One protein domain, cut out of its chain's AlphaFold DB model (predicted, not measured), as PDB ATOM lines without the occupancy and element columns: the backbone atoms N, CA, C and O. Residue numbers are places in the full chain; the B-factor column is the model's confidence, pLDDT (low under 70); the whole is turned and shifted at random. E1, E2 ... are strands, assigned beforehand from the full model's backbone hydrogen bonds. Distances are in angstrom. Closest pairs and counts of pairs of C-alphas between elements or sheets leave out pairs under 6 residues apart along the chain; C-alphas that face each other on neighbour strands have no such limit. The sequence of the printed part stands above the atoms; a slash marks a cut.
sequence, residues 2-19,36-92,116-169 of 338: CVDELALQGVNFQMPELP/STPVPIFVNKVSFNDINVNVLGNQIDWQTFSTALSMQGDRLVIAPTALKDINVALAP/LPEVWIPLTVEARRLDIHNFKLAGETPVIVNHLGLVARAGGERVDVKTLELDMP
ATOM      1  N   CYS A   2      43.625  -2.350   6.099       89.69
ATOM      2  CA  CYS A   2      42.655  -3.431   5.940       89.69
ATOM      3  C   CYS A   2      43.225  -4.448   4.955       89.69
ATOM      4  O   CYS A   2      43.635  -4.068   3.859       89.69
ATOM      5  N   VAL A   3      43.268  -5.707   5.369       92.94
ATOM      6  CA  VAL A   3      43.607  -6.854   4.535       92.94
ATOM      7  C   VAL A   3      42.351  -7.706   4.444       92.94
ATOM      8  O   VAL A   3      41.846  -8.190   5.458       92.94
ATOM      9  N   ASP A   4      41.810  -7.847   3.240       92.62
ATOM     10  CA  ASP A   4      40.553  -8.572   3.057       92.62
ATOM     11  C   ASP A   4      40.743 -10.079   3.226       92.62
ATOM     12  O   ASP A   4      39.973 -10.722   3.938       92.62
ATOM     13  N   GLU A   5      41.799 -10.634   2.631       93.81
ATOM     14  CA  GLU A   5      42.070 -12.066   2.684       93.81
ATOM     15  C   GLU A   5      43.573 -12.365   2.667       93.81
ATOM     16  O   GLU A   5      44.323 -11.827   1.851       93.81
ATOM     17  N   LEU A   6      43.997 -13.256   3.563       92.81
ATOM     18  CA  LEU A   6      45.282 -13.949   3.524       92.81
ATOM     19  C   LEU A   6      45.006 -15.440   3.353       92.81
ATOM     20  O   LEU A   6      44.452 -16.074   4.250       92.81
ATOM     21  N   ALA A   7      45.385 -15.999   2.209       94.25
ATOM     22  CA  ALA A   7      45.155 -17.401   1.899       94.25
ATOM     23  C   ALA A   7      46.469 -18.111   1.562       94.25
ATOM     24  O   ALA A   7      47.262 -17.608   0.767       94.25
ATOM     25  N   LEU A   8      46.676 -19.284   2.154       94.00
ATOM     26  CA  LEU A   8      47.754 -20.215   1.822       94.00
ATOM     27  C   LEU A   8      47.145 -21.598   1.607       94.00
ATOM     28  O   LEU A   8      46.254 -22.011   2.348       94.00
ATOM     29  N   GLN A   9      47.636 -22.310   0.601       94.56
ATOM     30  CA  GLN A   9      47.168 -23.646   0.254       94.56
ATOM     31  C   GLN A   9      48.363 -24.516  -0.123       94.56
ATOM     32  O   GLN A   9      49.152 -24.114  -0.980       94.56
ATOM     33  N   GLY A  10      48.469 -25.707   0.466       92.81
ATOM     34  CA  GLY A  10      49.448 -26.712   0.039       92.81
ATOM     35  C   GLY A  10      50.900 -26.319   0.320       92.81
ATOM     36  O   GLY A  10      51.794 -26.701  -0.437       92.81
ATOM     37  N   VAL A  11      51.146 -25.499   1.346       94.12
ATOM     38  CA  VAL A  11      52.498 -25.032   1.678       94.12
ATOM     39  C   VAL A  11      53.255 -26.138   2.399       94.12
ATOM     40  O   VAL A  11      52.791 -26.649   3.414       94.12
ATOM     41  N   ASN A  12      54.453 -26.449   1.908       93.88
ATOM     42  CA  ASN A  12      55.432 -27.278   2.600       93.88
ATOM     43  C   ASN A  12      56.654 -26.414   2.928       93.88
ATOM     44  O   ASN A  12      57.340 -25.939   2.021       93.88
ATOM     45  N   PHE A  13      56.881 -26.167   4.214       93.62
ATOM     46  CA  PHE A  13      57.985 -25.359   4.716       93.62
ATOM     47  C   PHE A  13      58.986 -26.234   5.467       93.62
ATOM     48  O   PHE A  13      58.601 -27.029   6.321       93.62
ATOM     49  N   GLN A  14      60.275 -26.047   5.183       93.19
ATOM     50  CA  GLN A  14      61.359 -26.779   5.831       93.19
ATOM     51  C   GLN A  14      62.449 -25.816   6.294       93.19
ATOM     52  O   GLN A  14      62.951 -25.016   5.505       93.19
ATOM     53  N   MET A  15      62.835 -25.935   7.560       90.62
ATOM     54  CA  MET A  15      63.962 -25.226   8.158       90.62
ATOM     55  C   MET A  15      64.776 -26.217   8.997       90.62
ATOM     56  O   MET A  15      64.492 -26.393  10.184       90.62
ATOM     57  N   PRO A  16      65.733 -26.929   8.375       87.19
ATOM     58  CA  PRO A  16      66.524 -27.949   9.059       87.19
ATOM     59  C   PRO A  16      67.587 -27.356   9.992       87.19
ATOM     60  O   PRO A  16      67.963 -28.007  10.958       87.19
ATOM     61  N   GLU A  17      68.043 -26.130   9.726       87.56
ATOM     62  CA  GLU A  17      69.082 -25.437  10.489       87.56
ATOM     63  C   GLU A  17      68.639 -24.005  10.798       87.56
ATOM     64  O   GLU A  17      67.876 -23.396  10.039       87.56
ATOM     65  N   LEU A  18      69.116 -23.465  11.920       82.19
ATOM     66  CA  LEU A  18      68.919 -22.061  12.263       82.19
ATOM     67  C   LEU A  18      69.836 -21.173  11.408       82.19
ATOM     68  O   LEU A  18      70.953 -21.578  11.075       82.19
ATOM     69  N   PRO A  19      69.409 -19.943  11.072       80.75
ATOM     70  CA  PRO A  19      70.324 -18.960  10.512       80.75
ATOM     71  C   PRO A  19      71.479 -18.695  11.497       80.75
ATOM     72  O   PRO A  19      71.271 -18.778  12.712       80.75
ATOM     73  N   SER A  36      51.363  -1.555  20.817       91.19
ATOM     74  CA  SER A  36      50.221  -0.821  20.276       91.19
ATOM     75  C   SER A  36      50.425  -0.462  18.812       91.19
ATOM     76  O   SER A  36      51.539  -0.173  18.378       91.19
ATOM     77  N   THR A  37      49.336  -0.461  18.045       91.06
ATOM     78  CA  THR A  37      49.336  -0.030  16.643       91.06
ATOM     79  C   THR A  37      48.801   1.399  16.512       91.06
ATOM     80  O   THR A  37      47.692   1.665  16.988       91.06
ATOM     81  N   PRO A  38      49.500   2.306  15.803       90.69
ATOM     82  CA  PRO A  38      49.059   3.694  15.628       90.69
ATOM     83  C   PRO A  38      47.838   3.828  14.708       90.69
ATOM     84  O   PRO A  38      47.076   4.787  14.812       90.69
ATOM     85  N   VAL A  39      47.645   2.870  13.801       94.19
ATOM     86  CA  VAL A  39      46.507   2.805  12.880       94.19
ATOM     87  C   VAL A  39      45.809   1.462  13.085       94.19
ATOM     88  O   VAL A  39      46.510   0.454  13.152       94.19
ATOM     89  N   PRO A  40      44.464   1.409  13.131       94.88
ATOM     90  CA  PRO A  40      43.740   0.147  13.231       94.88
ATOM     91  C   PRO A  40      44.123  -0.824  12.110       94.88
ATOM     92  O   PRO A  40      44.179  -0.437  10.934       94.88
ATOM     93  N   ILE A  41      44.370  -2.077  12.473       95.56
ATOM     94  CA  ILE A  41      44.665  -3.176  11.555       95.56
ATOM     95  C   ILE A  41      43.475  -4.128  11.560       95.56
ATOM     96  O   ILE A  41      43.050  -4.583  12.618       95.56
ATOM     97  N   PHE A  42      42.953  -4.449  10.382       96.50
ATOM     98  CA  PHE A  42      41.894  -5.436  10.206       96.50
ATOM     99  C   PHE A  42      42.349  -6.473   9.190       96.50
ATOM    100  O   PHE A  42      42.778  -6.108   8.096       96.50
ATOM    101  N   VAL A  43      42.246  -7.748   9.548       96.75
ATOM    102  CA  VAL A  43      42.418  -8.883   8.646       96.75
ATOM    103  C   VAL A  43      41.117  -9.673   8.680       96.75
ATOM    104  O   VAL A  43      40.827 -10.368   9.656       96.75
ATOM    105  N   ASN A  44      40.304  -9.506   7.639       95.56
ATOM    106  CA  ASN A  44      38.922  -9.991   7.626       95.56
ATOM    107  C   ASN A  44      38.829 -11.510   7.460       95.56
ATOM    108  O   ASN A  44      37.870 -12.117   7.935       95.56
ATOM    109  N   LYS A  45      39.816 -12.116   6.796       96.56
ATOM    110  CA  LYS A  45      39.893 -13.559   6.601       96.56
ATOM    111  C   LYS A  45      41.343 -14.012   6.498       96.56
ATOM    112  O   LYS A  45      42.116 -13.483   5.705       96.56
ATOM    113  N   VAL A  46      41.688 -15.029   7.270       97.25
ATOM    114  CA  VAL A  46      42.912 -15.813   7.117       97.25
ATOM    115  C   VAL A  46      42.486 -17.256   6.908       97.25
ATOM    116  O   VAL A  46      41.705 -17.763   7.708       97.25
ATOM    117  N   SER A  47      42.963 -17.907   5.849       97.62
ATOM    118  CA  SER A  47      42.697 -19.322   5.584       97.62
ATOM    119  C   SER A  47      43.963 -20.027   5.133       97.62
ATOM    120  O   SER A  47      44.465 -19.755   4.046       97.62
ATOM    121  N   PHE A  48      44.473 -20.931   5.963       97.50
ATOM    122  CA  PHE A  48      45.659 -21.724   5.653       97.50
ATOM    123  C   PHE A  48      45.279 -23.198   5.652       97.50
ATOM    124  O   PHE A  48      44.961 -23.752   6.704       97.50
ATOM    125  N   ASN A  49      45.289 -23.823   4.481       97.50
ATOM    126  CA  ASN A  49      44.864 -25.211   4.329       97.50
ATOM    127  C   ASN A  49      45.989 -26.051   3.727       97.50
ATOM    128  O   ASN A  49      46.804 -25.544   2.952       97.50
ATOM    129  N   ASP A  50      46.003 -27.334   4.073       96.81
ATOM    130  CA  ASP A  50      47.028 -28.298   3.661       96.81
ATOM    131  C   ASP A  50      48.448 -27.776   3.915       96.81
ATOM    132  O   ASP A  50      49.257 -27.638   2.994       96.81
ATOM    133  N   ILE A  51      48.734 -27.406   5.161       97.62
ATOM    134  CA  ILE A  51      50.036 -26.854   5.533       97.62
ATOM    135  C   ILE A  51      50.867 -27.937   6.205       97.62
ATOM    136  O   ILE A  51      50.377 -28.651   7.076       97.62
ATOM    137  N   ASN A  52      52.131 -28.025   5.812       96.06
ATOM    138  CA  ASN A  52      53.142 -28.868   6.424       96.06
ATOM    139  C   ASN A  52      54.363 -28.010   6.766       96.06
ATOM    140  O   ASN A  52      54.889 -27.284   5.920       96.06
ATOM    141  N   VAL A  53      54.794 -28.076   8.016       95.88
ATOM    142  CA  VAL A  53      55.915 -27.317   8.563       95.88
ATOM    143  C   VAL A  53      56.866 -28.307   9.213       95.88
ATOM    144  O   VAL A  53      56.458 -29.093  10.060       95.88
ATOM    145  N   ASN A  54      58.138 -28.250   8.839       94.31
ATOM    146  CA  ASN A  54      59.209 -28.961   9.518       94.31
ATOM    147  C   ASN A  54      60.268 -27.954   9.963       94.31
ATOM    148  O   ASN A  54      60.931 -27.336   9.127       94.31
ATOM    149  N   VAL A  55      60.411 -27.780  11.273       92.06
ATOM    150  CA  VAL A  55      61.404 -26.883  11.869       92.06
ATOM    151  C   VAL A  55      62.267 -27.684  12.826       92.06
ATOM    152  O   VAL A  55      61.776 -28.184  13.839       92.06
ATOM    153  N   LEU A  56      63.557 -27.796  12.503       90.94
ATOM    154  CA  LEU A  56      64.546 -28.518  13.309       90.94
ATOM    155  C   LEU A  56      64.099 -29.957  13.632       90.94
ATOM    156  O   LEU A  56      64.243 -30.428  14.754       90.94
ATOM    157  N   GLY A  57      63.464 -30.634  12.669       89.06
ATOM    158  CA  GLY A  57      62.939 -31.992  12.833       89.06
ATOM    159  C   GLY A  57      61.550 -32.086  13.476       89.06
ATOM    160  O   GLY A  57      60.943 -33.154  13.414       89.06
ATOM    161  N   ASN A  58      61.011 -30.996  14.035       93.25
ATOM    162  CA  ASN A  58      59.645 -30.951  14.558       93.25
ATOM    163  C   ASN A  58      58.666 -30.756  13.403       93.25
ATOM    164  O   ASN A  58      58.688 -29.725  12.726       93.25
ATOM    165  N   GLN A  59      57.807 -31.743  13.186       95.12
ATOM    166  CA  GLN A  59      56.815 -31.746  12.122       95.12
ATOM    167  C   GLN A  59      55.461 -31.312  12.668       95.12
ATOM    168  O   GLN A  59      54.988 -31.828  13.677       95.12
ATOM    169  N   ILE A  60      54.836 -30.361  11.986       96.69
ATOM    170  CA  ILE A  60      53.497 -29.868  12.285       96.69
ATOM    171  C   ILE A  60      52.739 -29.805  10.966       96.69
ATOM    172  O   ILE A  60      53.182 -29.145  10.025       96.69
ATOM    173  N   ASP A  61      51.586 -30.455  10.889       97.19
ATOM    174  CA  ASP A  61      50.692 -30.348   9.741       97.19
ATOM    175  C   ASP A  61      49.250 -30.119  10.168       97.19
ATOM    176  O   ASP A  61      48.858 -30.485  11.272       97.19
ATOM    177  N   TRP A  62      48.468 -29.476   9.302       98.00
ATOM    178  CA  TRP A  62      47.028 -29.322   9.488       98.00
ATOM    179  C   TRP A  62      46.288 -29.215   8.155       98.00
ATOM    180  O   TRP A  62      46.822 -28.730   7.154       98.00
ATOM    181  N   GLN A  63      45.018 -29.624   8.155       98.00
ATOM    182  CA  GLN A  63      44.171 -29.598   6.957       98.00
ATOM    183  C   GLN A  63      43.478 -28.255   6.762       98.00
ATOM    184  O   GLN A  63      43.402 -27.738   5.651       98.00
ATOM    185  N   THR A  64      42.929 -27.672   7.827       97.88
ATOM    186  CA  THR A  64      42.157 -26.428   7.719       97.88
ATOM    187  C   THR A  64      42.427 -25.530   8.904       97.88
ATOM    188  O   THR A  64      42.192 -25.916  10.047       97.88
ATOM    189  N   PHE A  65      42.838 -24.303   8.616       98.19
ATOM    190  CA  PHE A  65      42.906 -23.212   9.571       98.19
ATOM    191  C   PHE A  65      42.131 -22.018   9.024       98.19
ATOM    192  O   PHE A  65      42.326 -21.619   7.876       98.19
ATOM    193  N   SER A  66      41.260 -21.435   9.842       98.19
ATOM    194  CA  SER A  66      40.530 -20.215   9.505       98.19
ATOM    195  C   SER A  66      40.441 -19.297  10.711       98.19
ATOM    196  O   SER A  66      40.071 -19.740  11.794       98.19
ATOM    197  N   THR A  67      40.705 -18.007  10.516       98.19
ATOM    198  CA  THR A  67      40.536 -16.973  11.545       98.19
ATOM    199  C   THR A  67      40.271 -15.604  10.913       98.19
ATOM    200  O   THR A  67      40.307 -15.440   9.693       98.19
ATOM    201  N   ALA A  68      40.006 -14.614  11.752       97.88
ATOM    202  CA  ALA A  68      40.069 -13.201  11.418       97.88
ATOM    203  C   ALA A  68      40.595 -12.455  12.644       97.88
ATOM    204  O   ALA A  68      40.369 -12.872  13.783       97.88
ATOM    205  N   LEU A  69      41.294 -11.348  12.429       96.88
ATOM    206  CA  LEU A  69      41.899 -10.594  13.519       96.88
ATOM    207  C   LEU A  69      41.751  -9.097  13.299       96.88
ATOM    208  O   LEU A  69      41.783  -8.596  12.177       96.88
ATOM    209  N   SER A  70      41.571  -8.374  14.392       97.19
ATOM    210  CA  SER A  70      41.558  -6.917  14.379       97.19
ATOM    211  C   SER A  70      42.364  -6.395  15.548       97.19
ATOM    212  O   SER A  70      42.179  -6.862  16.671       97.19
ATOM    213  N   MET A  71      43.209  -5.407  15.295       96.56
ATOM    214  CA  MET A  71      44.008  -4.748  16.311       96.56
ATOM    215  C   MET A  71      43.752  -3.247  16.274       96.56
ATOM    216  O   MET A  71      43.849  -2.610  15.224       96.56
ATOM    217  N   GLN A  72      43.407  -2.684  17.427       95.62
ATOM    218  CA  GLN A  72      43.253  -1.245  17.604       95.62
ATOM    219  C   GLN A  72      43.902  -0.840  18.921       95.62
ATOM    220  O   GLN A  72      43.493  -1.305  19.984       95.62
ATOM    221  N   GLY A  73      44.902   0.040  18.844       94.25
ATOM    222  CA  GLY A  73      45.749   0.336  19.992       94.25
ATOM    223  C   GLY A  73      46.456  -0.933  20.467       94.25
ATOM    224  O   GLY A  73      47.087  -1.621  19.668       94.25
ATOM    225  N   ASP A  74      46.293  -1.253  21.745       94.19
ATOM    226  CA  ASP A  74      46.828  -2.426  22.445       94.19
ATOM    227  C   ASP A  74      45.840  -3.603  22.524       94.19
ATOM    228  O   ASP A  74      46.112  -4.604  23.186       94.19
ATOM    229  N   ARG A  75      44.672  -3.501  21.878       96.56
ATOM    230  CA  ARG A  75      43.648  -4.549  21.898       96.56
ATOM    231  C   ARG A  75      43.666  -5.349  20.605       96.56
ATOM    232  O   ARG A  75      43.217  -4.863  19.567       96.56
ATOM    233  N   LEU A  76      44.116  -6.593  20.702       97.62
ATOM    234  CA  LEU A  76      43.999  -7.618  19.675       97.62
ATOM    235  C   LEU A  76      42.739  -8.453  19.926       97.62
ATOM    236  O   LEU A  76      42.600  -9.110  20.955       97.62
ATOM    237  N   VAL A  77      41.823  -8.458  18.966       98.19
ATOM    238  CA  VAL A  77      40.648  -9.331  18.969       98.19
ATOM    239  C   VAL A  77      40.852 -10.416  17.925       98.19
ATOM    240  O   VAL A  77      41.010 -10.118  16.742       98.19
ATOM    241  N   ILE A  78      40.807 -11.664  18.377       98.19
ATOM    242  CA  ILE A  78      40.831 -12.858  17.541       98.19
ATOM    243  C   ILE A  78      39.378 -13.316  17.386       98.19
ATOM    244  O   ILE A  78      38.683 -13.628  18.362       98.19
ATOM    245  N   ALA A  79      38.883 -13.289  16.153       98.06
ATOM    246  CA  ALA A  79      37.552 -13.766  15.804       98.06
ATOM    247  C   ALA A  79      37.463 -15.299  15.970       98.06
ATOM    248  O   ALA A  79      38.482 -15.944  16.229       98.06
ATOM    249  N   PRO A  80      36.265 -15.903  15.836       98.44
ATOM    250  CA  PRO A  80      36.130 -17.355  15.852       98.44
ATOM    251  C   PRO A  80      37.163 -18.027  14.940       98.44
ATOM    252  O   PRO A  80      37.198 -17.780  13.734       98.44
ATOM    253  N   THR A  81      38.031 -18.823  15.555       98.50
ATOM    254  CA  THR A  81      39.161 -19.493  14.921       98.50
ATOM    255  C   THR A  81      38.899 -20.983  14.921       98.50
ATOM    256  O   THR A  81      38.566 -21.538  15.964       98.50
ATOM    257  N   ALA A  82      39.061 -21.624  13.771       98.44
ATOM    258  CA  ALA A  82      38.922 -23.064  13.630       98.44
ATOM    259  C   ALA A  82      40.226 -23.653  13.098       98.44
ATOM    260  O   ALA A  82      40.732 -23.192  12.075       98.44
ATOM    261  N   LEU A  83      40.731 -24.680  13.774       98.38
ATOM    262  CA  LEU A  83      41.856 -25.502  13.349       98.38
ATOM    263  C   LEU A  83      41.406 -26.964  13.339       98.38
ATOM    264  O   LEU A  83      40.819 -27.437  14.312       98.38
ATOM    265  N   LYS A  84      41.625 -27.671  12.234       98.25
ATOM    266  CA  LYS A  84      41.167 -29.052  12.061       98.25
ATOM    267  C   LYS A  84      42.288 -29.952  11.579       98.25
ATOM    268  O   LYS A  84      43.056 -29.558  10.700       98.25
ATOM    269  N   ASP A  85      42.291 -31.159  12.140       97.69
ATOM    270  CA  ASP A  85      43.162 -32.266  11.759       97.69
ATOM    271  C   ASP A  85      44.637 -31.863  11.846       97.69
ATOM    272  O   ASP A  85      45.363 -31.940  10.859       97.69
ATOM    273  N   ILE A  86      45.043 -31.367  13.020       97.06
ATOM    274  CA  ILE A  86      46.426 -30.973  13.301       97.06
ATOM    275  C   ILE A  86      47.209 -32.153  13.879       97.06
ATOM    276  O   ILE A  86      46.811 -32.741  14.886       97.06
ATOM    277  N   ASN A  87      48.353 -32.459  13.280       97.50
ATOM    278  CA  ASN A  87      49.282 -33.456  13.789       97.50
ATOM    279  C   ASN A  87      50.610 -32.783  14.128       97.50
ATOM    280  O   ASN A  87      51.100 -31.930  13.389       97.50
ATOM    281  N   VAL A  88      51.177 -33.158  15.269       96.88
ATOM    282  CA  VAL A  88      52.477 -32.686  15.742       96.88
ATOM    283  C   VAL A  88      53.340 -33.904  16.032       96.88
ATOM    284  O   VAL A  88      52.931 -34.794  16.773       96.88
ATOM    285  N   ALA A  89      54.542 -33.942  15.474       95.69
ATOM    286  CA  ALA A  89      55.578 -34.902  15.821       95.69
ATOM    287  C   ALA A  89      56.836 -34.128  16.202       95.69
ATOM    288  O   ALA A  89      57.383 -33.375  15.396       95.69
ATOM    289  N   LEU A  90      57.268 -34.277  17.448       92.56
ATOM    290  CA  LEU A  90      58.470 -33.610  17.930       92.56
ATOM    291  C   LEU A  90      59.707 -34.336  17.406       92.56
ATOM    292  O   LEU A  90      59.683 -35.557  17.210       92.56
ATOM    293  N   ALA A  91      60.780 -33.583  17.182       88.44
ATOM    294  CA  ALA A  91      62.069 -34.180  16.885       88.44
ATOM    295  C   ALA A  91      62.448 -35.125  18.040       88.44
ATOM    296  O   ALA A  91      62.223 -34.776  19.205       88.44
ATOM    297  N   PRO A  92      63.000 -36.316  17.753       81.25
ATOM    298  CA  PRO A  92      63.583 -37.126  18.805       81.25
ATOM    299  C   PRO A  92      64.642 -36.273  19.495       81.25
ATOM    300  O   PRO A  92      65.481 -35.674  18.824       81.25
ATOM    301  N   LEU A 116      56.603 -15.841  43.504       92.94
ATOM    302  CA  LEU A 116      56.056 -15.693  42.160       92.94
ATOM    303  C   LEU A 116      56.434 -14.326  41.567       92.94
ATOM    304  O   LEU A 116      56.337 -13.310  42.262       92.94
ATOM    305  N   PRO A 117      56.871 -14.271  40.297       92.62
ATOM    306  CA  PRO A 117      57.159 -13.008  39.632       92.62
ATOM    307  C   PRO A 117      55.866 -12.266  39.289       92.62
ATOM    308  O   PRO A 117      54.835 -12.875  39.041       92.62
ATOM    309  N   GLU A 118      55.915 -10.943  39.181       91.31
ATOM    310  CA  GLU A 118      54.812 -10.205  38.561       91.31
ATOM    311  C   GLU A 118      54.880 -10.366  37.038       91.31
ATOM    312  O   GLU A 118      55.901 -10.060  36.414       91.31
ATOM    313  N   VAL A 119      53.791 -10.836  36.424       92.69
ATOM    314  CA  VAL A 119      53.718 -11.042  34.973       92.69
ATOM    315  C   VAL A 119      52.772 -10.022  34.360       92.69
ATOM    316  O   VAL A 119      51.564 -10.024  34.592       92.69
ATOM    317  N   TRP A 120      53.339  -9.168  33.512       93.00
ATOM    318  CA  TRP A 120      52.599  -8.167  32.758       93.00
ATOM    319  C   TRP A 120      52.420  -8.599  31.303       93.00
ATOM    320  O   TRP A 120      53.395  -8.847  30.594       93.00
ATOM    321  N   ILE A 121      51.174  -8.633  30.836       95.06
ATOM    322  CA  ILE A 121      50.798  -8.928  29.453       95.06
ATOM    323  C   ILE A 121      50.609  -7.593  28.710       95.06
ATOM    324  O   ILE A 121      49.578  -6.932  28.885       95.06
ATOM    325  N   PRO A 122      51.566  -7.181  27.856       93.38
ATOM    326  CA  PRO A 122      51.592  -5.842  27.255       93.38
ATOM    327  C   PRO A 122      50.574  -5.629  26.127       93.38
ATOM    328  O   PRO A 122      50.435  -4.508  25.635       93.38
ATOM    329  N   LEU A 123      49.894  -6.695  25.701       95.06
ATOM    330  CA  LEU A 123      48.876  -6.701  24.658       95.06
ATOM    331  C   LEU A 123      47.591  -7.314  25.223       95.06
ATOM    332  O   LEU A 123      47.596  -8.460  25.667       95.06
ATOM    333  N   THR A 124      46.477  -6.588  25.161       96.81
ATOM    334  CA  THR A 124      45.176  -7.169  25.503       96.81
ATOM    335  C   THR A 124      44.718  -8.075  24.364       96.81
ATOM    336  O   THR A 124      44.331  -7.590  23.303       96.81
ATOM    337  N   VAL A 125      44.709  -9.385  24.592       97.75
ATOM    338  CA  VAL A 125      44.237 -10.397  23.644       97.75
ATOM    339  C   VAL A 125      42.841 -10.860  24.046       97.75
ATOM    340  O   VAL A 125      42.610 -11.267  25.182       97.75
ATOM    341  N   GLU A 126      41.897 -10.819  23.112       98.31
ATOM    342  CA  GLU A 126      40.537 -11.332  23.280       98.31
ATOM    343  C   GLU A 126      40.254 -12.402  22.227       98.31
ATOM    344  O   GLU A 126      40.025 -12.093  21.056       98.31
ATOM    345  N   ALA A 127      40.246 -13.664  22.649       98.38
ATOM    346  CA  ALA A 127      39.854 -14.794  21.823       98.38
ATOM    347  C   ALA A 127      38.345 -15.018  21.953       98.38
ATOM    348  O   ALA A 127      37.861 -15.522  22.970       98.38
ATOM    349  N   ARG A 128      37.583 -14.648  20.913       98.38
ATOM    350  CA  ARG A 128      36.118 -14.809  20.913       98.38
ATOM    351  C   ARG A 128      35.696 -16.271  20.950       98.38
ATOM    352  O   ARG A 128      34.709 -16.595  21.605       98.38
ATOM    353  N   ARG A 129      36.418 -17.112  20.211       98.19
ATOM    354  CA  ARG A 129      36.332 -18.571  20.223       98.19
ATOM    355  C   ARG A 129      37.533 -19.131  19.464       98.19
ATOM    356  O   ARG A 129      37.803 -18.688  18.353       98.19
ATOM    357  N   LEU A 130      38.223 -20.095  20.044       98.56
ATOM    358  CA  LEU A 130      39.188 -20.951  19.367       98.56
ATOM    359  C   LEU A 130      38.656 -22.379  19.453       98.56
ATOM    360  O   LEU A 130      38.340 -22.836  20.544       98.56
ATOM    361  N   ASP A 131      38.540 -23.050  18.318       98.56
ATOM    362  CA  ASP A 131      38.100 -24.433  18.205       98.56
ATOM    363  C   ASP A 131      39.170 -25.242  17.474       98.56
ATOM    364  O   ASP A 131      39.425 -25.024  16.288       98.56
ATOM    365  N   ILE A 132      39.768 -26.200  18.170       98.44
ATOM    366  CA  ILE A 132      40.714 -27.162  17.607       98.44
ATOM    367  C   ILE A 132      40.022 -28.521  17.575       98.44
ATOM    368  O   ILE A 132      39.467 -28.947  18.582       98.44
ATOM    369  N   HIS A 133      40.030 -29.192  16.427       98.38
ATOM    370  CA  HIS A 133      39.455 -30.526  16.263       98.38
ATOM    371  C   HIS A 133      40.505 -31.512  15.762       98.38
ATOM    372  O   HIS A 133      41.316 -31.162  14.901       98.38
ATOM    373  N   ASN A 134      40.422 -32.753  16.242       97.62
ATOM    374  CA  ASN A 134      41.265 -33.873  15.816       97.62
ATOM    375  C   ASN A 134      42.769 -33.571  15.937       97.62
ATOM    376  O   ASN A 134      43.528 -33.791  14.993       97.62
ATOM    377  N   PHE A 135      43.194 -33.043  17.084       98.19
ATOM    378  CA  PHE A 135      44.610 -32.846  17.375       98.19
ATOM    379  C   PHE A 135      45.267 -34.169  17.776       98.19
ATOM    380  O   PHE A 135      44.703 -34.942  18.557       98.19
ATOM    381  N   LYS A 136      46.477 -34.408  17.265       97.88
ATOM    382  CA  LYS A 136      47.303 -35.562  17.620       97.88
ATOM    383  C   LYS A 136      48.744 -35.135  17.859       97.88
ATOM    384  O   LYS A 136      49.370 -34.552  16.979       97.88
ATOM    385  N   LEU A 137      49.283 -35.497  19.014       96.81
ATOM    386  CA  LEU A 137      50.712 -35.441  19.296       96.81
ATOM    387  C   LEU A 137      51.281 -36.857  19.200       96.81
ATOM    388  O   LEU A 137      50.869 -37.745  19.949       96.81
ATOM    389  N   ALA A 138      52.206 -37.065  18.270       94.69
ATOM    390  CA  ALA A 138      52.932 -38.315  18.132       94.69
ATOM    391  C   ALA A 138      53.961 -38.475  19.264       94.69
ATOM    392  O   ALA A 138      54.598 -37.515  19.689       94.69
ATOM    393  N   GLY A 139      54.125 -39.710  19.727       89.88
ATOM    394  CA  GLY A 139      55.035 -40.101  20.799       89.88
ATOM    395  C   GLY A 139      54.811 -41.569  21.156       89.88
ATOM    396  O   GLY A 139      53.990 -42.238  20.523       89.88
ATOM    397  N   GLU A 140      55.513 -42.076  22.170       88.44
ATOM    398  CA  GLU A 140      55.308 -43.447  22.667       88.44
ATOM    399  C   GLU A 140      53.884 -43.645  23.204       88.44
ATOM    400  O   GLU A 140      53.221 -44.636  22.900       88.44
ATOM    401  N   THR A 141      53.387 -42.649  23.939       90.31
ATOM    402  CA  THR A 141      51.986 -42.522  24.344       90.31
ATOM    403  C   THR A 141      51.363 -41.351  23.585       90.31
ATOM    404  O   THR A 141      51.518 -40.202  24.010       90.31
ATOM    405  N   PRO A 142      50.711 -41.594  22.434       92.75
ATOM    406  CA  PRO A 142      50.167 -40.515  21.623       92.75
ATOM    407  C   PRO A 142      49.068 -39.772  22.384       92.75
ATOM    408  O   PRO A 142      48.173 -40.394  22.958       92.75
ATOM    409  N   VAL A 143      49.104 -38.440  22.348       95.69
ATOM    410  CA  VAL A 143      48.052 -37.601  22.942       95.69
ATOM    411  C   VAL A 143      47.047 -37.255  21.856       95.69
ATOM    412  O   VAL A 143      47.408 -36.670  20.835       95.69
ATOM    413  N   ILE A 144      45.781 -37.608  22.072       97.25
ATOM    414  CA  ILE A 144      44.690 -37.344  21.130       97.25
ATOM    415  C   ILE A 144      43.686 -36.409  21.792       97.25
ATOM    416  O   ILE A 144      43.179 -36.695  22.874       97.25
ATOM    417  N   VAL A 145      43.365 -35.312  21.112       98.25
ATOM    418  CA  VAL A 145      42.325 -34.368  21.530       98.25
ATOM    419  C   VAL A 145      41.293 -34.274  20.411       98.25
ATOM    420  O   VAL A 145      41.574 -33.764  19.325       98.25
ATOM    421  N   ASN A 146      40.090 -34.782  20.669       98.31
ATOM    422  CA  ASN A 146      38.982 -34.748  19.714       98.31
ATOM    423  C   ASN A 146      38.510 -33.308  19.500       98.31
ATOM    424  O   ASN A 146      38.292 -32.889  18.361       98.31
ATOM    425  N   HIS A 147      38.390 -32.548  20.593       98.56
ATOM    426  CA  HIS A 147      37.978 -31.150  20.569       98.56
ATOM    427  C   HIS A 147      38.611 -30.351  21.713       98.56
ATOM    428  O   HIS A 147      38.628 -30.790  22.861       98.56
ATOM    429  N   LEU A 148      39.119 -29.162  21.390       98.69
ATOM    430  CA  LEU A 148      39.500 -28.131  22.349       98.69
ATOM    431  C   LEU A 148      38.791 -26.832  21.977       98.69
ATOM    432  O   LEU A 148      38.978 -26.308  20.880       98.69
ATOM    433  N   GLY A 149      37.994 -26.306  22.900       98.75
ATOM    434  CA  GLY A 149      37.270 -25.047  22.741       98.75
ATOM    435  C   GLY A 149      37.750 -24.015  23.753       98.75
ATOM    436  O   GLY A 149      37.733 -24.293  24.941       98.75
ATOM    437  N   LEU A 150      38.130 -22.808  23.337       98.81
ATOM    438  CA  LEU A 150      38.608 -21.759  24.245       98.81
ATOM    439  C   LEU A 150      37.916 -20.421  23.974       98.81
ATOM    440  O   LEU A 150      37.849 -19.953  22.839       98.81
ATOM    441  N   VAL A 151      37.436 -19.778  25.036       98.88
ATOM    442  CA  VAL A 151      37.018 -18.370  25.046       98.88
ATOM    443  C   VAL A 151      37.726 -17.695  26.205       98.88
ATOM    444  O   VAL A 151      37.465 -18.020  27.367       98.88
ATOM    445  N   ALA A 152      38.616 -16.760  25.892       98.56
ATOM    446  CA  ALA A 152      39.473 -16.150  26.892       98.56
ATOM    447  C   ALA A 152      39.837 -14.706  26.553       98.56
ATOM    448  O   ALA A 152      39.819 -14.278  25.395       98.56
ATOM    449  N   ARG A 153      40.206 -13.967  27.591       98.56
ATOM    450  CA  ARG A 153      40.784 -12.637  27.511       98.56
ATOM    451  C   ARG A 153      41.999 -12.566  28.423       98.56
ATOM    452  O   ARG A 153      41.918 -12.959  29.578       98.56
ATOM    453  N   ALA A 154      43.091 -12.014  27.926       97.94
ATOM    454  CA  ALA A 154      44.306 -11.793  28.696       97.94
ATOM    455  C   ALA A 154      44.823 -10.374  28.442       97.94
ATOM    456  O   ALA A 154      44.733  -9.892  27.317       97.94
ATOM    457  N   GLY A 155      45.314  -9.680  29.465       96.75
ATOM    458  CA  GLY A 155      45.861  -8.328  29.319       96.75
ATOM    459  C   GLY A 155      46.198  -7.685  30.661       96.75
ATOM    460  O   GLY A 155      45.484  -7.888  31.647       96.75
ATOM    461  N   GLY A 156      47.283  -6.907  30.693       95.69
ATOM    462  CA  GLY A 156      47.875  -6.444  31.947       95.69
ATOM    463  C   GLY A 156      48.245  -7.646  32.813       95.69
ATOM    464  O   GLY A 156      48.839  -8.598  32.325       95.69
ATOM    465  N   GLU A 157      47.823  -7.662  34.066       96.19
ATOM    466  CA  GLU A 157      48.058  -8.799  34.967       96.19
ATOM    467  C   GLU A 157      46.923  -9.828  34.930       96.19
ATOM    468  O   GLU A 157      46.934 -10.782  35.689       96.19
ATOM    469  N   ARG A 158      45.878  -9.655  34.116       97.56
ATOM    470  CA  ARG A 158      44.667 -10.475  34.237       97.56
ATOM    471  C   ARG A 158      44.531 -11.479  33.104       97.56
ATOM    472  O   ARG A 158      44.623 -11.117  31.932       97.56
ATOM    473  N   VAL A 159      44.173 -12.707  33.467       98.31
ATOM    474  CA  VAL A 159      43.732 -13.761  32.551       98.31
ATOM    475  C   VAL A 159      42.335 -14.217  32.961       98.31
ATOM    476  O   VAL A 159      42.092 -14.594  34.105       98.31
ATOM    477  N   ASP A 160      41.398 -14.157  32.027       98.56
ATOM    478  CA  ASP A 160      39.997 -14.516  32.206       98.56
ATOM    479  C   ASP A 160      39.631 -15.562  31.152       98.56
ATOM    480  O   ASP A 160      39.523 -15.266  29.961       98.56
ATOM    481  N   VAL A 161      39.500 -16.813  31.579       98.69
ATOM    482  CA  VAL A 161      39.057 -17.935  30.754       98.69
ATOM    483  C   VAL A 161      37.590 -18.174  31.067       98.69
ATOM    484  O   VAL A 161      37.233 -18.804  32.063       98.69
ATOM    485  N   LYS A 162      36.721 -17.685  30.182       98.50
ATOM    486  CA  LYS A 162      35.276 -17.883  30.306       98.50
ATOM    487  C   LYS A 162      34.906 -19.356  30.156       98.50
ATOM    488  O   LYS A 162      34.011 -19.837  30.845       98.50
ATOM    489  N   THR A 163      35.553 -20.045  29.218       98.62
ATOM    490  CA  THR A 163      35.420 -21.490  29.046       98.62
ATOM    491  C   THR A 163      36.636 -22.049  28.319       98.62
ATOM    492  O   THR A 163      37.059 -21.497  27.302       98.62
ATOM    493  N   LEU A 164      37.157 -23.154  28.832       98.81
ATOM    494  CA  LEU A 164      38.051 -24.081  28.161       98.81
ATOM    495  C   LEU A 164      37.361 -25.447  28.178       98.81
ATOM    496  O   LEU A 164      37.072 -25.979  29.242       98.81
ATOM    497  N   GLU A 165      37.051 -25.974  27.008       98.75
ATOM    498  CA  GLU A 165      36.464 -27.292  26.781       98.75
ATOM    499  C   GLU A 165      37.574 -28.208  26.277       98.75
ATOM    500  O   GLU A 165      38.352 -27.801  25.412       98.75
ATOM    501  N   LEU A 166      37.648 -29.417  26.819       98.50
ATOM    502  CA  LEU A 166      38.608 -30.434  26.417       98.50
ATOM    503  C   LEU A 166      37.884 -31.771  26.291       98.50
ATOM    504  O   LEU A 166      37.333 -32.266  27.269       98.50
ATOM    505  N   ASP A 167      37.903 -32.356  25.101       98.56
ATOM    506  CA  ASP A 167      37.391 -33.695  24.831       98.56
ATOM    507  C   ASP A 167      38.522 -34.595  24.333       98.56
ATOM    508  O   ASP A 167      39.084 -34.387  23.255       98.56
ATOM    509  N   MET A 168      38.839 -35.612  25.124       98.12
ATOM    510  CA  MET A 168      39.829 -36.643  24.847       98.12
ATOM    511  C   MET A 168      39.177 -38.033  24.941       98.12
ATOM    512  O   MET A 168      38.120 -38.190  25.562       98.12
ATOM    513  N   PRO A 169      39.786 -39.080  24.356       97.31
ATOM    514  CA  PRO A 169      39.296 -40.453  24.497       97.31
ATOM    515  C   PRO A 169      39.146 -40.920  25.956       97.31
ATOM    516  O   PRO A 169      38.247 -41.705  26.261       97.31
TER     517      PRO A 169
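Overview. This is residues 2 to 19, 36 to 92 and 116 to 169 of the 338 residues of an uncharacterized protein of Vibrio parahaemolyticus (UniProt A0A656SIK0). One twisted sheet of ten strands is folded into an open trough: E1, E6 and stretches of the long strands make its floor, E2 and E7 with one end each of E3, E4, E8 and E9 make one wall, and E5 with the other ends of those strands makes the wall opposite. Between floor and wall E3 bends by 105 degrees at residue 50, E4 by 95 degrees at residue 63 and E9 by 93 degrees at residue 146, while E8 bends by 100 degrees at residue 124, beside E5. The printed part has 129 residues, with ten named strands, numbered E1 to E10 along the chain, and no named helix; the class is all strand, and the sheet is branched, with both parallel and antiparallel neighbour pairs. It is only just compact, close to loose, with a radius of gyration of the C-alphas of 16.8 A and spans of 43 by 36 by 31 A.

Along the chain. The longest strand by residues is E3, residues 37 to 55, 29.8 A from first to last C-alpha. E4, residues 58 to 73, measures 34.7 A; E8, residues 121 to 138, 31.6 A; E9, residues 143 to 156, 32.4 A. E10, residues 158 to 167, measures 26.1 A and ends at C-alpha 167, (37.391, -33.695, 24.831). The short strands are E1, residues 6 to 9, beginning at C-alpha 6, (45.282, -13.949, 3.524); E2, residues 12 to 15; E5, residues 75 to 78; E6, residues 81 to 84; and E7, residues 87 to 89.

Arrangement. E3 and E4 form an antiparallel hairpin, with N 46 and O 67 at 2.8 A, within hydrogen-bond range. On the other side of E3 are E1, parallel, with N 8 and O 47 at 2.9 A, and E2, parallel, with N 13 and O 52 at 2.9 A. E1 runs on into E2 at 95 degrees. On the other side of E4 from E3 are E5, E6 and E7, each antiparallel to E4; N 77 and O 70 are 2.8 A apart, N 82 and O 66 2.9 A, and N 59 and O 89 2.8 A. These three are also parallel neighbours of E8, for instance with N 126 and O 76 at 2.8 A. E8 and E9 form a hairpin, with N 132 and O 148 at 2.8 A, and so do E9 and E10, with N 165 and O 149 at 2.8 A. E3 E4 E5 and E8 E9 E10 are meanders, each strand the antiparallel neighbour of the one before. E1, E2 and E10 are edge strands.

Size, cuts and confidence. The two C-alphas farthest apart, those of Val 39 and Glu 140, are 48.1 A apart. Residues 20 to 35 are not printed, with 28.8 A between C-alphas 19 and 36, nor are residues 93 to 115, with 32.6 A between C-alphas 92 and 116. The links printed whole are tight. The mean pLDDT of the printed part is 95.5, and no printed residue is under 70.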